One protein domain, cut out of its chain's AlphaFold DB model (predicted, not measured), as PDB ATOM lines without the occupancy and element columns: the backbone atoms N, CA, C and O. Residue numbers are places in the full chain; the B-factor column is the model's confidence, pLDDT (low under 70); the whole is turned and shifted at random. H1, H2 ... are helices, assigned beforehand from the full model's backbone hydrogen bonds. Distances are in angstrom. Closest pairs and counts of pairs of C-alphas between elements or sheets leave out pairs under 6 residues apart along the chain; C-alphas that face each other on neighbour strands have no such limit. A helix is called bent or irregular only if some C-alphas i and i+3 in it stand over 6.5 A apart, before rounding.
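What this domain is: This is residues 49 to 152 of the 289 residues of an uncharacterized protein of Phytophthora parasitica CJ01A1 (UniProt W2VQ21). Two long helices run side by side in opposite directions as a loose, long helical hairpin: H1, which bends on its way, and H5, which lies beside its first arm, H1a. Between them in the chain, at the end where H1b reaches beyond H5, the short helices H2, H3 and H4 form a small, loose head that leads back toward H5. The printed part has 104 residues with five named helices, H1 to H5 in order along it, and no named strand; the class is all helix. The outline is a rod spanning 67 by 22 by 21 A, only just extended and close to loose, with a radius of gyration of the C-alphas of 19.6 A.

Where its parts are: Find C-alpha 49 at (202.039, 167.344, 181.866), where H1, residues 49 to 85, begins. By its hydrogen bonds it was assigned as one helix, but it is bent: C-alphas 68 and 71 are 7.2 A apart. Its arms are H1a, residues 49 to 68, 28.7 A long, and H1b, residues 71 to 85, 21.3 A long. Go on to H2, residues 90 to 101, 17.3 A, then H3, residues 105 to 111, 10.1 A, and H4, residues 113 to 116, 4.8 A. From C-alpha 122 at (172.618, 170.574, 160.450), H5 runs 45.5 A to C-alpha 152 at (207.760, 151.040, 181.767).

How they stand to each other: Look first at Val 65 and Leu 129, the closest C-alphas of H1a and H5, 7.1 A apart. These two only just touch, with 3 pairs of C-alphas within 8 A, and run opposite ways at a shallow tilt of 4 degrees. H1a and H1b stand at a steep tilt of 40 degrees. H1b is close to but not clearly touching H2, the closest C-alphas being those of Leu 83 and Asp 92, 8.0 A apart. H2 and H3 form a helical hairpin: H2 touches H3 with residues 95 to 99 alone, closest at the C-alphas of Leu 99 and Val 108, 5.7 A. H4 is close to but not clearly touching H2, with the C-alphas of Thr 95 and Pro 114 closest at 8.0 A. H3 and H5 are only just apart, at 8.3 A. Every O i to N i+4 pair is within hydrogen-bond range in H1a, H1b and H3, against 7 of 8 in H2 and 25 of 27 in H5; H4 is too short for such a pair.

The domain as a whole: The two C-alphas farthest apart are those of Pro 87 and Leu 152, 67.4 A, while those of Ser 49 and Leu 152, the first and last printed, are 17.3 A apart. The printed part has no cut, and the links H1 to H2, H2 to H3, H3 to H4 and H4 to H5 are tight. The mean pLDDT of the printed part is 72.3; look for low values, under 70, in 51 residues, among them 56 to 61 and 82 to 122.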
ATOM      1  N   SER A  49     202.202 166.364 182.957       71.38
ATOM      2  CA  SER A  49     202.039 167.344 181.866       71.38
ATOM      3  C   SER A  49     201.380 166.755 180.618       71.38
ATOM      4  O   SER A  49     200.587 167.430 179.974       71.38
ATOM      5  N   LEU A  50     201.673 165.500 180.258       65.88
ATOM      6  CA  LEU A  50     201.014 164.834 179.124       65.88
ATOM      7  C   LEU A  50     199.548 164.491 179.416       65.88
ATOM      8  O   LEU A  50     198.718 164.521 178.506       65.88
ATOM      9  N   ARG A  51     199.219 164.157 180.670       70.06
ATOM     10  CA  ARG A  51     197.832 163.961 181.111       70.06
ATOM     11  C   ARG A  51     197.055 165.271 181.117       70.06
ATOM     12  O   ARG A  51     195.920 165.267 180.649       70.06
ATOM     13  N   ASP A  52     197.666 166.351 181.585       70.25
ATOM     14  CA  ASP A  52     197.060 167.681 181.617       70.25
ATOM     15  C   ASP A  52     196.802 168.196 180.196       70.25
ATOM     16  O   ASP A  52     195.697 168.639 179.906       70.25
ATOM     17  N   LEU A  53     197.742 167.997 179.261       71.56
ATOM     18  CA  LEU A  53     197.552 168.340 177.842       71.56
ATOM     19  C   LEU A  53     196.403 167.547 177.194       71.56
ATOM     20  O   LEU A  53     195.638 168.068 176.382       71.56
ATOM     21  N   LEU A  54     196.271 166.266 177.557       67.69
ATOM     22  CA  LEU A  54     195.153 165.429 177.120       67.69
ATOM     23  C   LEU A  54     193.821 165.910 177.711       67.69
ATOM     24  O   LEU A  54     192.821 165.897 176.997       67.69
ATOM     25  N   ALA A  55     193.793 166.349 178.970       71.12
ATOM     26  CA  ALA A  55     192.598 166.918 179.591       71.12
ATOM     27  C   ALA A  55     192.194 168.258 178.949       71.12
ATOM     28  O   ALA A  55     191.031 168.443 178.600       71.12
ATOM     29  N   GLU A  56     193.158 169.140 178.690       68.81
ATOM     30  CA  GLU A  56     192.942 170.449 178.064       68.81
ATOM     31  C   GLU A  56     192.415 170.307 176.620       68.81
ATOM     32  O   GLU A  56     191.508 171.026 176.195       68.81
ATOM     33  N   SER A  57     192.892 169.293 175.885       63.06
ATOM     34  CA  SER A  57     192.371 168.938 174.554       63.06
ATOM     35  C   SER A  57     190.929 168.400 174.577       63.06
ATOM     36  O   SER A  57     190.161 168.623 173.632       63.06
ATOM     37  N   ALA A  58     190.531 167.727 175.661       64.44
ATOM     38  CA  ALA A  58     189.171 167.228 175.858       64.44
ATOM     39  C   ALA A  58     188.180 168.365 176.173       64.44
ATOM     40  O   ALA A  58     187.078 168.387 175.628       64.44
ATOM     41  N   ASP A  59     188.581 169.349 176.977       69.31
ATOM     42  CA  ASP A  59     187.758 170.534 177.255       69.31
ATOM     43  C   ASP A  59     187.598 171.417 176.006       69.31
ATOM     44  O   ASP A  59     186.487 171.845 175.678       69.31
ATOM     45  N   ALA A  60     188.671 171.601 175.228       68.50
ATOM     46  CA  ALA A  60     188.621 172.346 173.969       68.50
ATOM     47  C   ALA A  60     187.675 171.710 172.928       68.50
ATOM     48  O   ALA A  60     186.988 172.413 172.179       68.50
ATOM     49  N   THR A  61     187.595 170.375 172.882       67.25
ATOM     50  CA  THR A  61     186.661 169.665 171.990       67.25
ATOM     51  C   THR A  61     185.207 169.790 172.449       67.25
ATOM     52  O   THR A  61     184.321 169.953 171.606       67.25
ATOM     53  N   VAL A  62     184.942 169.798 173.759       73.38
ATOM     54  CA  VAL A  62     183.596 170.036 174.317       73.38
ATOM     55  C   VAL A  62     183.094 171.447 173.994       73.38
ATOM     56  O   VAL A  62     181.954 171.603 173.545       73.38
ATOM     57  N   ASP A  63     183.935 172.471 174.152       74.50
ATOM     58  CA  ASP A  63     183.560 173.856 173.846       74.50
ATOM     59  C   ASP A  63     183.333 174.094 172.344       74.50
ATOM     60  O   ASP A  63     182.423 174.840 171.961       74.50
ATOM     61  N   SER A  64     184.077 173.400 171.477       72.81
ATOM     62  CA  SER A  64     183.855 173.414 170.025       72.81
ATOM     63  C   SER A  64     182.486 172.829 169.642       72.81
ATOM     64  O   SER A  64     181.696 173.482 168.953       72.81
ATOM     65  N   VAL A  65     182.143 171.646 170.172       71.69
ATOM     66  CA  VAL A  65     180.834 170.995 169.951       71.69
ATOM     67  C   VAL A  65     179.688 171.875 170.458       71.69
ATOM     68  O   VAL A  65     178.679 172.056 169.772       71.69
ATOM     69  N   ARG A  66     179.849 172.462 171.649       76.44
ATOM     70  CA  ARG A  66     178.872 173.381 172.241       76.44
ATOM     71  C   ARG A  66     178.641 174.599 171.352       76.44
ATOM     72  O   ARG A  66     177.493 174.967 171.117       76.44
ATOM     73  N   THR A  67     179.712 175.208 170.853       77.38
ATOM     74  CA  THR A  67     179.649 176.400 169.999       77.38
ATOM     75  C   THR A  67     178.970 176.097 168.662       77.38
ATOM     76  O   THR A  67     178.129 176.876 168.215       77.38
ATOM     77  N   ALA A  68     179.258 174.938 168.060       70.88
ATOM     78  CA  ALA A  68     178.666 174.513 166.794       70.88
ATOM     79  C   ALA A  68     177.158 174.205 166.890       70.88
ATOM     80  O   ALA A  68     176.407 174.511 165.965       70.88
ATOM     81  N   LEU A  69     176.688 173.630 168.006       76.19
ATOM     82  CA  LEU A  69     175.282 173.229 168.184       76.19
ATOM     83  C   LEU A  69     174.377 174.325 168.778       76.19
ATOM     84  O   LEU A  69     173.150 174.243 168.671       76.19
ATOM     85  N   LEU A  70     174.951 175.368 169.382       79.25
ATOM     86  CA  LEU A  70     174.208 176.440 170.056       79.25
ATOM     87  C   LEU A  70     173.172 177.169 169.165       79.25
ATOM     88  O   LEU A  70     172.051 177.392 169.641       79.25
ATOM     89  N   PRO A  71     173.463 177.519 167.893       75.81
ATOM     90  CA  PRO A  71     172.490 178.183 167.018       75.81
ATOM     91  C   PRO A  71     171.269 177.301 166.724       75.81
ATOM     92  O   PRO A  71     170.136 177.783 166.700       75.81
ATOM     93  N   TYR A  72     171.496 175.994 166.581       68.75
ATOM     94  CA  TYR A  72     170.476 174.990 166.291       68.75
ATOM     95  C   TYR A  72     169.551 174.748 167.485       68.75
ATOM     96  O   TYR A  72     168.329 174.793 167.346       68.75
ATOM     97  N   LEU A  73     170.125 174.592 168.683       76.56
ATOM     98  CA  LEU A  73     169.369 174.492 169.937       76.56
ATOM     99  C   LEU A  73     168.517 175.743 170.186       76.56
ATOM    100  O   LEU A  73     167.353 175.642 170.571       76.56
ATOM    101  N   THR A  74     169.075 176.924 169.908       77.56
ATOM    102  CA  THR A  74     168.359 178.201 170.037       77.56
ATOM    103  C   THR A  74     167.175 178.281 169.073       77.56
ATOM    104  O   THR A  74     166.105 178.767 169.446       77.56
ATOM    105  N   LEU A  75     167.335 177.794 167.840       73.56
ATOM    106  CA  LEU A  75     166.266 177.795 166.847       73.56
ATOM    107  C   LEU A  75     165.155 176.794 167.185       73.56
ATOM    108  O   LEU A  75     163.982 177.156 167.109       73.56
ATOM    109  N   MET A  76     165.502 175.579 167.626       71.31
ATOM    110  CA  MET A  76     164.518 174.592 168.091       71.31
ATOM    111  C   MET A  76     163.723 175.111 169.293       71.31
ATOM    112  O   MET A  76     162.500 175.005 169.307       71.31
ATOM    113  N   ALA A  77     164.390 175.750 170.259       74.81
ATOM    114  CA  ALA A  77     163.722 176.364 171.404       74.81
ATOM    115  C   ALA A  77     162.753 177.479 170.974       74.81
ATOM    116  O   ALA A  77     161.628 177.544 171.466       74.81
ATOM    117  N   ARG A  78     163.148 178.330 170.015       73.56
ATOM    118  CA  ARG A  78     162.259 179.357 169.443       73.56
ATOM    119  C   ARG A  78     161.054 178.744 168.737       73.56
ATOM    120  O   ARG A  78     159.942 179.222 168.933       73.56
ATOM    121  N   HIS A  79     161.259 177.690 167.951       68.88
ATOM    122  CA  HIS A  79     160.174 176.982 167.275       68.88
ATOM    123  C   HIS A  79     159.202 176.343 168.280       68.88
ATOM    124  O   HIS A  79     157.991 176.507 168.160       68.88
ATOM    125  N   GLN A  80     159.719 175.710 169.334       70.50
ATOM    126  CA  GLN A  80     158.905 175.115 170.391       70.50
ATOM    127  C   GLN A  80     158.091 176.162 171.166       70.50
ATOM    128  O   GLN A  80     156.908 175.957 171.422       70.50
ATOM    129  N   VAL A  81     158.686 177.319 171.473       73.62
ATOM    130  CA  VAL A  81     157.974 178.452 172.086       73.62
ATOM    131  C   VAL A  81     156.897 179.008 171.144       73.62
ATOM    132  O   VAL A  81     155.789 179.292 171.593       73.62
ATOM    133  N   GLN A  82     157.171 179.106 169.841       67.75
ATOM    134  CA  GLN A  82     156.202 179.566 168.839       67.75
ATOM    135  C   GLN A  82     154.964 178.653 168.763       67.75
ATOM    136  O   GLN A  82     153.838 179.150 168.691       67.75
ATOM    137  N   LEU A  83     155.166 177.333 168.844       63.47
ATOM    138  CA  LEU A  83     154.097 176.328 168.886       63.47
ATOM    139  C   LEU A  83     153.259 176.384 170.174       63.47
ATOM    140  O   LEU A  83     152.095 175.997 170.164       63.47
ATOM    141  N   CYS A  84     153.813 176.882 171.283       64.19
ATOM    142  CA  CYS A  84     153.061 177.092 172.523       64.19
ATOM    143  C   CYS A  84     152.200 178.369 172.509       64.19
ATOM    144  O   CYS A  84     151.276 178.481 173.311       64.19
ATOM    145  N   ILE A  85     152.506 179.333 171.634       68.75
ATOM    146  CA  ILE A  85     151.862 180.657 171.602       68.75
ATOM    147  C   ILE A  85     150.750 180.737 170.536       68.75
ATOM    148  O   ILE A  85     149.798 181.496 170.707       68.75
ATOM    149  N   SER A  86     150.832 179.957 169.450       62.78
ATOM    150  CA  SER A  86     149.844 179.944 168.350       62.78
ATOM    151  C   SER A  86     149.165 178.567 168.219       62.78
ATOM    152  O   SER A  86     149.842 177.564 168.436       62.78
ATOM    153  N   PRO A  87     147.866 178.459 167.849       57.47
ATOM    154  CA  PRO A  87     147.221 177.162 167.627       57.47
ATOM    155  C   PRO A  87     147.984 176.354 166.562       57.47
ATOM    156  O   PRO A  87     148.235 176.905 165.486       57.47
ATOM    157  N   PRO A  88     148.349 175.080 166.812       55.94
ATOM    158  CA  PRO A  88     149.190 174.330 165.885       55.94
ATOM    159  C   PRO A  88     148.455 174.090 164.564       55.94
ATOM    160  O   PRO A  88     147.298 173.651 164.561       55.94
ATOM    161  N   LEU A  89     149.122 174.319 163.433       60.44
ATOM    162  CA  LEU A  89     148.598 173.873 162.145       60.44
ATOM    163  C   LEU A  89     148.640 172.334 162.114       60.44
ATOM    164  O   LEU A  89     149.457 171.699 162.776       60.44
ATOM    165  N   GLN A  90     147.752 171.686 161.353       56.38
ATOM    166  CA  GLN A  90     147.593 170.219 161.368       56.38
ATOM    167  C   GLN A  90     148.890 169.441 161.026       56.38
ATOM    168  O   GLN A  90     149.017 168.267 161.387       56.38
ATOM    169  N   GLY A  91     149.850 170.087 160.352       59.22
ATOM    170  CA  GLY A  91     151.198 169.565 160.115       59.22
ATOM    171  C   GLY A  91     152.056 169.478 161.384       59.22
ATOM    172  O   GLY A  91     152.702 168.454 161.597       59.22
ATOM    173  N   ASP A  92     151.969 170.475 162.267       58.56
ATOM    174  CA  ASP A  92     152.784 170.604 163.485       58.56
ATOM    175  C   ASP A  92     152.404 169.565 164.550       58.56
ATOM    176  O   ASP A  92     153.248 168.986 165.228       58.56
ATOM    177  N   VAL A  93     151.114 169.226 164.649       62.38
ATOM    178  CA  VAL A  93     150.637 168.166 165.559       62.38
ATOM    179  C   VAL A  93     151.172 166.789 165.142       62.38
ATOM    180  O   VAL A  93     151.384 165.914 165.985       62.38
ATOM    181  N   ARG A  94     151.383 166.569 163.837       64.25
ATOM    182  CA  ARG A  94     151.890 165.296 163.303       64.25
ATOM    183  C   ARG A  94     153.396 165.154 163.494       64.25
ATOM    184  O   ARG A  94     153.832 164.046 163.790       64.25
ATOM    185  N   THR A  95     154.170 166.225 163.330       62.56
ATOM    186  CA  THR A  95     155.619 166.223 163.590       62.56
ATOM    187  C   THR A  95     155.904 166.100 165.085       62.56
ATOM    188  O   THR A  95     156.708 165.265 165.484       62.56
ATOM    189  N   GLN A  96     155.157 166.812 165.932       62.78
ATOM    190  CA  GLN A  96     155.318 166.754 167.386       62.78
ATOM    191  C   GLN A  96     154.931 165.398 167.992       62.78
ATOM    192  O   GLN A  96     155.571 164.943 168.937       62.78
ATOM    193  N   ARG A  97     153.921 164.711 167.439       67.12
ATOM    194  CA  ARG A  97     153.596 163.339 167.861       67.12
ATOM    195  C   ARG A  97     154.719 162.356 167.507       67.12
ATOM    196  O   ARG A  97     155.070 161.549 168.351       67.12
ATOM    197  N   ARG A  98     155.318 162.472 166.314       65.12
ATOM    198  CA  ARG A  98     156.462 161.630 165.910       65.12
ATOM    199  C   ARG A  98     157.669 161.841 166.821       65.12
ATOM    200  O   ARG A  98     158.192 160.863 167.327       65.12
ATOM    201  N   LEU A  99     158.013 163.096 167.119       66.12
ATOM    202  CA  LEU A  99     159.107 163.426 168.042       66.12
ATOM    203  C   LEU A  99     158.890 162.869 169.455       66.12
ATOM    204  O   LEU A  99     159.844 162.458 170.104       66.12
ATOM    205  N   ASN A 100     157.643 162.850 169.937       67.44
ATOM    206  CA  ASN A 100     157.305 162.291 171.250       67.44
ATOM    207  C   ASN A 100     157.317 160.752 171.283       67.44
ATOM    208  O   ASN A 100     157.489 160.182 172.359       67.44
ATOM    209  N   ASP A 101     157.116 160.092 170.141       66.94
ATOM    210  CA  ASP A 101     157.077 158.629 170.021       66.94
ATOM    211  C   ASP A 101     158.478 158.020 169.766       66.94
ATOM    212  O   ASP A 101     158.651 156.799 169.787       66.94
ATOM    213  N   GLU A 102     159.494 158.855 169.532       65.50
ATOM    214  CA  GLU A 102     160.849 158.450 169.152       65.50
ATOM    215  C   GLU A 102     161.802 158.349 170.350       65.50
ATOM    216  O   GLU A 102     161.949 159.268 171.151       65.50
ATOM    217  N   LEU A 103     162.494 157.209 170.464       57.56
ATOM    218  CA  LEU A 103     163.336 156.860 171.620       57.56
ATOM    219  C   LEU A 103     164.848 157.021 171.367       57.56
ATOM    220  O   LEU A 103     165.648 156.754 172.261       57.56
ATOM    221  N   GLY A 104     165.256 157.431 170.161       61.72
ATOM    222  CA  GLY A 104     166.661 157.489 169.745       61.72
ATOM    223  C   GLY A 104     166.987 158.703 168.876       61.72
ATOM    224  O   GLY A 104     166.147 159.181 168.120       61.72
ATOM    225  N   PHE A 105     168.228 159.186 168.970       57.28
ATOM    226  CA  PHE A 105     168.689 160.429 168.337       57.28
ATOM    227  C   PHE A 105     168.560 160.417 166.801       57.28
ATOM    228  O   PHE A 105     168.118 161.403 166.217       57.28
ATOM    229  N   ASP A 106     168.855 159.282 166.156       60.41
ATOM    230  CA  ASP A 106     168.704 159.102 164.699       60.41
ATOM    231  C   ASP A 106     167.234 159.154 164.245       60.41
ATOM    232  O   ASP A 106     166.925 159.589 163.133       60.41
ATOM    233  N   GLN A 107     166.320 158.735 165.122       64.88
ATOM    234  CA  GLN A 107     164.880 158.739 164.876       64.88
ATOM    235  C   GLN A 107     164.301 160.149 165.046       64.88
ATOM    236  O   GLN A 107     163.627 160.645 164.149       64.88
ATOM    237  N   VAL A 108     164.724 160.853 166.101       64.69
ATOM    238  CA  VAL A 108     164.440 162.284 166.298       64.69
ATOM    239  C   VAL A 108     164.925 163.112 165.102       64.69
ATOM    240  O   VAL A 108     164.189 163.957 164.597       64.69
ATOM    241  N   LEU A 109     166.122 162.836 164.567       61.69
ATOM    242  CA  LEU A 109     166.634 163.515 163.369       61.69
ATOM    243  C   LEU A 109     165.738 163.311 162.132       61.69
ATOM    244  O   LEU A 109     165.609 164.221 161.311       61.69
ATOM    245  N   THR A 110     165.106 162.141 162.001       62.38
ATOM    246  CA  THR A 110     164.209 161.817 160.878       62.38
ATOM    247  C   THR A 110     162.798 162.392 161.050       62.38
ATOM    248  O   THR A 110     162.170 162.739 160.049       62.38
ATOM    249  N   ALA A 111     162.288 162.599 162.271       59.06
ATOM    250  CA  ALA A 111     161.046 163.362 162.480       59.06
ATOM    251  C   ALA A 111     161.209 164.875 162.320       59.06
ATOM    252  O   ALA A 111     160.243 165.550 161.956       59.06
ATOM    253  N   VAL A 112     162.413 165.407 162.557       57.16
ATOM    254  CA  VAL A 112     162.763 166.817 162.299       57.16
ATOM    255  C   VAL A 112     162.953 167.094 160.796       57.16
ATOM    256  O   VAL A 112     163.017 168.248 160.397       57.16
ATOM    257  N   GLN A 113     162.935 166.083 159.921       55.88
ATOM    258  CA  GLN A 113     163.129 166.240 158.470       55.88
ATOM    259  C   GLN A 113     162.289 167.350 157.782       55.88
ATOM    260  O   GLN A 113     162.843 168.031 156.924       55.88
ATOM    261  N   PRO A 114     161.023 167.635 158.162       56.81
ATOM    262  CA  PRO A 114     160.254 168.774 157.627       56.81
ATOM    263  C   PRO A 114     160.730 170.161 158.111       56.81
ATOM    264  O   PRO A 114     160.457 171.166 157.464       56.81
ATOM    265  N   LEU A 115     161.427 170.232 159.251       53.12
ATOM    266  CA  LEU A 115     162.133 171.421 159.757       53.12
ATOM    267  C   LEU A 115     163.540 171.546 159.145       53.12
ATOM    268  O   LEU A 115     164.087 172.647 159.061       53.12
ATOM    269  N   SER A 116     164.119 170.438 158.678       52.34
ATOM    270  CA  SER A 116     165.403 170.419 157.967       52.34
ATOM    271  C   SER A 116     165.351 171.141 156.617       52.34
ATOM    272  O   SER A 116     166.367 171.686 156.196       52.34
ATOM    273  N   ASP A 117     164.176 171.255 155.985       51.69
ATOM    274  CA  ASP A 117     163.984 172.080 154.777       51.69
ATOM    275  C   ASP A 117     164.225 173.586 155.040       51.69
ATOM    276  O   ASP A 117     164.511 174.348 154.117       51.69
ATOM    277  N   THR A 118     164.181 174.022 156.308       51.66
ATOM    278  CA  THR A 118     164.603 175.365 156.755       51.66
ATOM    279  C   THR A 118     166.033 175.421 157.303       51.66
ATOM    280  O   THR A 118     166.513 176.513 157.612       51.66
ATOM    281  N   LEU A 119     166.726 174.281 157.420       57.62
ATOM    282  CA  LEU A 119     168.029 174.155 158.081       57.62
ATOM    283  C   LEU A 119     168.956 173.131 157.379       57.62
ATOM    284  O   LEU A 119     169.263 172.073 157.940       57.62
ATOM    285  N   PRO A 120     169.425 173.437 156.154       59.56
ATOM    286  CA  PRO A 120     170.102 172.472 155.278       59.56
ATOM    287  C   PRO A 120     171.423 171.901 155.834       59.56
ATOM    288  O   PRO A 120     171.823 170.796 155.465       59.56
ATOM    289  N   ASP A 121     172.089 172.625 156.738       67.75
ATOM    290  CA  ASP A 121     173.482 172.357 157.127       67.75
ATOM    291  C   ASP A 121     173.639 171.510 158.405       67.75
ATOM    292  O   ASP A 121     174.730 171.015 158.699       67.75
ATOM    293  N   LEU A 122     172.560 171.285 159.164       69.81
ATOM    294  CA  LEU A 122     172.618 170.574 160.450       69.81
ATOM    295  C   LEU A 122     173.052 169.097 160.328       69.81
ATOM    296  O   LEU A 122     173.923 168.675 161.093       69.81
ATOM    297  N   PRO A 123     172.520 168.290 159.385       74.44
ATOM    298  CA  PRO A 123     172.942 166.895 159.238       74.44
ATOM    299  C   PRO A 123     174.421 166.767 158.846       74.44
ATOM    300  O   PRO A 123     175.106 165.853 159.305       74.44
ATOM    301  N   HIS A 124     174.929 167.708 158.040       78.56
ATOM    302  CA  HIS A 124     176.340 167.760 157.658       78.56
ATOM    303  C   HIS A 124     177.229 168.128 158.853       78.56
ATOM    304  O   HIS A 124     178.200 167.419 159.114       78.56
ATOM    305  N   ALA A 125     176.860 169.147 159.637       77.69
ATOM    306  CA  ALA A 125     177.601 169.550 160.835       77.69
ATOM    307  C   ALA A 125     177.654 168.440 161.903       77.69
ATOM    308  O   ALA A 125     178.702 168.193 162.501       77.69
ATOM    309  N   VAL A 126     176.548 167.718 162.124       79.25
ATOM    310  CA  VAL A 126     176.511 166.567 163.048       79.25
ATOM    311  C   VAL A 126     177.369 165.411 162.527       79.25
ATOM    312  O   VAL A 126     178.091 164.784 163.307       79.25
ATOM    313  N   GLY A 127     177.339 165.139 161.218       81.75
ATOM    314  CA  GLY A 127     178.199 164.137 160.586       81.75
ATOM    315  C   GLY A 127     179.690 164.460 160.727       81.75
ATOM    316  O   GLY A 127     180.482 163.582 161.077       81.75
ATOM    317  N   GLU A 128     180.065 165.724 160.537       84.25
ATOM    318  CA  GLU A 128     181.438 166.213 160.678       84.25
ATOM    319  C   GLU A 128     181.931 166.144 162.131       84.25
ATOM    320  O   GLU A 128     182.988 165.565 162.392       84.25
ATOM    321  N   LEU A 129     181.137 166.617 163.098       82.69
ATOM    322  CA  LEU A 129     181.459 166.503 164.527       82.69
ATOM    323  C   LEU A 129     181.580 165.039 164.973       82.69
ATOM    324  O   LEU A 129     182.455 164.694 165.767       82.69
ATOM    325  N   THR A 130     180.748 164.147 164.430       84.38
ATOM    326  CA  THR A 130     180.831 162.706 164.709       84.38
ATOM    327  C   THR A 130     182.123 162.098 164.159       84.38
ATOM    328  O   THR A 130     182.733 161.246 164.810       84.38
ATOM    329  N   ALA A 131     182.573 162.531 162.978       87.38
ATOM    330  CA  ALA A 131     183.848 162.105 162.409       87.38
ATOM    331  C   ALA A 131     185.039 162.630 163.229       87.38
ATOM    332  O   ALA A 131     185.927 161.852 163.572       87.38
ATOM    333  N   GLN A 132     185.020 163.906 163.626       85.56
ATOM    334  CA  GLN A 132     186.044 164.507 164.489       85.56
ATOM    335  C   GLN A 132     186.112 163.827 165.867       85.56
ATOM    336  O   GLN A 132     187.199 163.564 166.385       85.56
ATOM    337  N   LEU A 133     184.966 163.460 166.446       85.44
ATOM    338  CA  LEU A 133     184.915 162.713 167.705       85.44
ATOM    339  C   LEU A 133     185.507 161.302 167.565       85.44
ATOM    340  O   LEU A 133     186.179 160.817 168.475       85.44
ATOM    341  N   LYS A 134     185.297 160.630 166.426       90.81
ATOM    342  CA  LYS A 134     185.941 159.336 166.153       90.81
ATOM    343  C   LYS A 134     187.455 159.482 166.015       90.81
ATOM    344  O   LYS A 134     188.174 158.736 166.671       90.81
ATOM    345  N   ILE A 135     187.920 160.466 165.242       88.62
ATOM    346  CA  ILE A 135     189.351 160.740 165.036       88.62
ATOM    347  C   ILE A 135     190.036 161.060 166.370       88.62
ATOM    348  O   ILE A 135     190.987 160.378 166.737       88.62
ATOM    349  N   SER A 136     189.502 162.004 167.152       84.00
ATOM    350  CA  SER A 136     190.061 162.369 168.466       84.00
ATOM    351  C   SER A 136     190.077 161.195 169.454       84.00
ATOM    352  O   SER A 136     191.030 161.026 170.216       84.00
ATOM    353  N   ARG A 137     189.065 160.317 169.425       89.00
ATOM    354  CA  ARG A 137     189.054 159.091 170.237       89.00
ATOM    355  C   ARG A 137     190.141 158.103 169.808       89.00
ATOM    356  O   ARG A 137     190.763 157.477 170.671       89.00
ATOM    357  N   GLU A 138     190.360 157.949 168.506       91.38
ATOM    358  CA  GLU A 138     191.418 157.108 167.938       91.38
ATOM    359  C   GLU A 138     192.811 157.662 168.291       91.38
ATOM    360  O   GLU A 138     193.687 156.911 168.725       91.38
ATOM    361  N   GLU A 139     192.995 158.981 168.195       89.25
ATOM    362  CA  GLU A 139     194.219 159.700 168.566       89.25
ATOM    363  C   GLU A 139     194.515 159.581 170.063       89.25
ATOM    364  O   GLU A 139     195.632 159.234 170.445       89.25
ATOM    365  N   ALA A 140     193.511 159.748 170.928       86.62
ATOM    366  CA  ALA A 140     193.661 159.533 172.365       86.62
ATOM    367  C   ALA A 140     194.023 158.073 172.690       86.62
ATOM    368  O   ALA A 140     194.810 157.803 173.604       86.62
ATOM    369  N   ALA A 141     193.482 157.104 171.944       91.44
ATOM    370  CA  ALA A 141     193.862 155.701 172.081       91.44
ATOM    371  C   ALA A 141     195.302 155.444 171.599       91.44
ATOM    372  O   ALA A 141     196.035 154.695 172.250       91.44
ATOM    373  N   ALA A 142     195.734 156.079 170.508       91.94
ATOM    374  CA  ALA A 142     197.108 156.013 170.018       91.94
ATOM    375  C   ALA A 142     198.102 156.648 171.008       91.94
ATOM    376  O   ALA A 142     199.112 156.027 171.338       91.94
ATOM    377  N   ALA A 143     197.775 157.813 171.572       90.12
ATOM    378  CA  ALA A 143     198.569 158.477 172.603       90.12
ATOM    379  C   ALA A 143     198.716 157.605 173.860       90.12
ATOM    380  O   ALA A 143     199.821 157.418 174.369       90.12
ATOM    381  N   LYS A 144     197.626 156.967 174.316       90.56
ATOM    382  CA  LYS A 144     197.676 156.004 175.430       90.56
ATOM    383  C   LYS A 144     198.583 154.809 175.127       90.56
ATOM    384  O   LYS A 144     199.333 154.387 176.002       90.56
ATOM    385  N   ARG A 145     198.554 154.280 173.898       93.50
ATOM    386  CA  ARG A 145     199.459 153.192 173.479       93.50
ATOM    387  C   ARG A 145     200.925 153.626 173.487       93.50
ATOM    388  O   ARG A 145     201.772 152.822 173.857       93.50
ATOM    389  N   LEU A 146     201.223 154.875 173.125       93.25
ATOM    390  CA  LEU A 146     202.582 155.430 173.169       93.25
ATOM    391  C   LEU A 146     203.074 155.711 174.597       93.25
ATOM    392  O   LEU A 146     204.273 155.610 174.857       93.25
ATOM    393  N   LEU A 147     202.171 156.015 175.533       95.50
ATOM    394  CA  LEU A 147     202.527 156.288 176.927       95.50
ATOM    395  C   LEU A 147     203.000 155.034 177.681       95.50
ATOM    396  O   LEU A 147     203.905 155.122 178.507       95.50
ATOM    397  N   VAL A 148     202.432 153.860 177.388       93.88
ATOM    398  CA  VAL A 148     202.742 152.610 178.113       93.88
ATOM    399  C   VAL A 148     204.237 152.230 178.048       93.88
ATOM    400  O   VAL A 148     204.828 152.002 179.105       93.88
ATOM    401  N   PRO A 149     204.906 152.211 176.875       93.94
ATOM    402  CA  PRO A 149     206.351 151.977 176.801       93.94
ATOM    403  C   PRO A 149     207.185 153.018 177.554       93.94
ATOM    404  O   PRO A 149     208.231 152.688 178.112       93.94
ATOM    405  N   VAL A 150     206.737 154.278 177.567       94.44
ATOM    406  CA  VAL A 150     207.427 155.356 178.282       94.44
ATOM    407  C   VAL A 150     207.348 155.125 179.789       94.44
ATOM    408  O   VAL A 150     208.378 155.209 180.452       94.44
ATOM    409  N   GLN A 151     206.174 154.756 180.303       95.69
ATOM    410  CA  GLN A 151     205.960 154.446 181.716       95.69
ATOM    411  C   GLN A 151     206.866 153.298 182.187       95.69
ATOM    412  O   GLN A 151     207.610 153.458 183.151       95.69
ATOM    413  N   LEU A 152     206.898 152.185 181.444       95.44
ATOM    414  CA  LEU A 152     207.760 151.040 181.767       95.44
ATOM    415  C   LEU A 152     209.250 151.410 181.762       95.44
ATOM    416  O   LEU A 152     210.032 150.914 182.575       95.44
TER     417      LEU A 152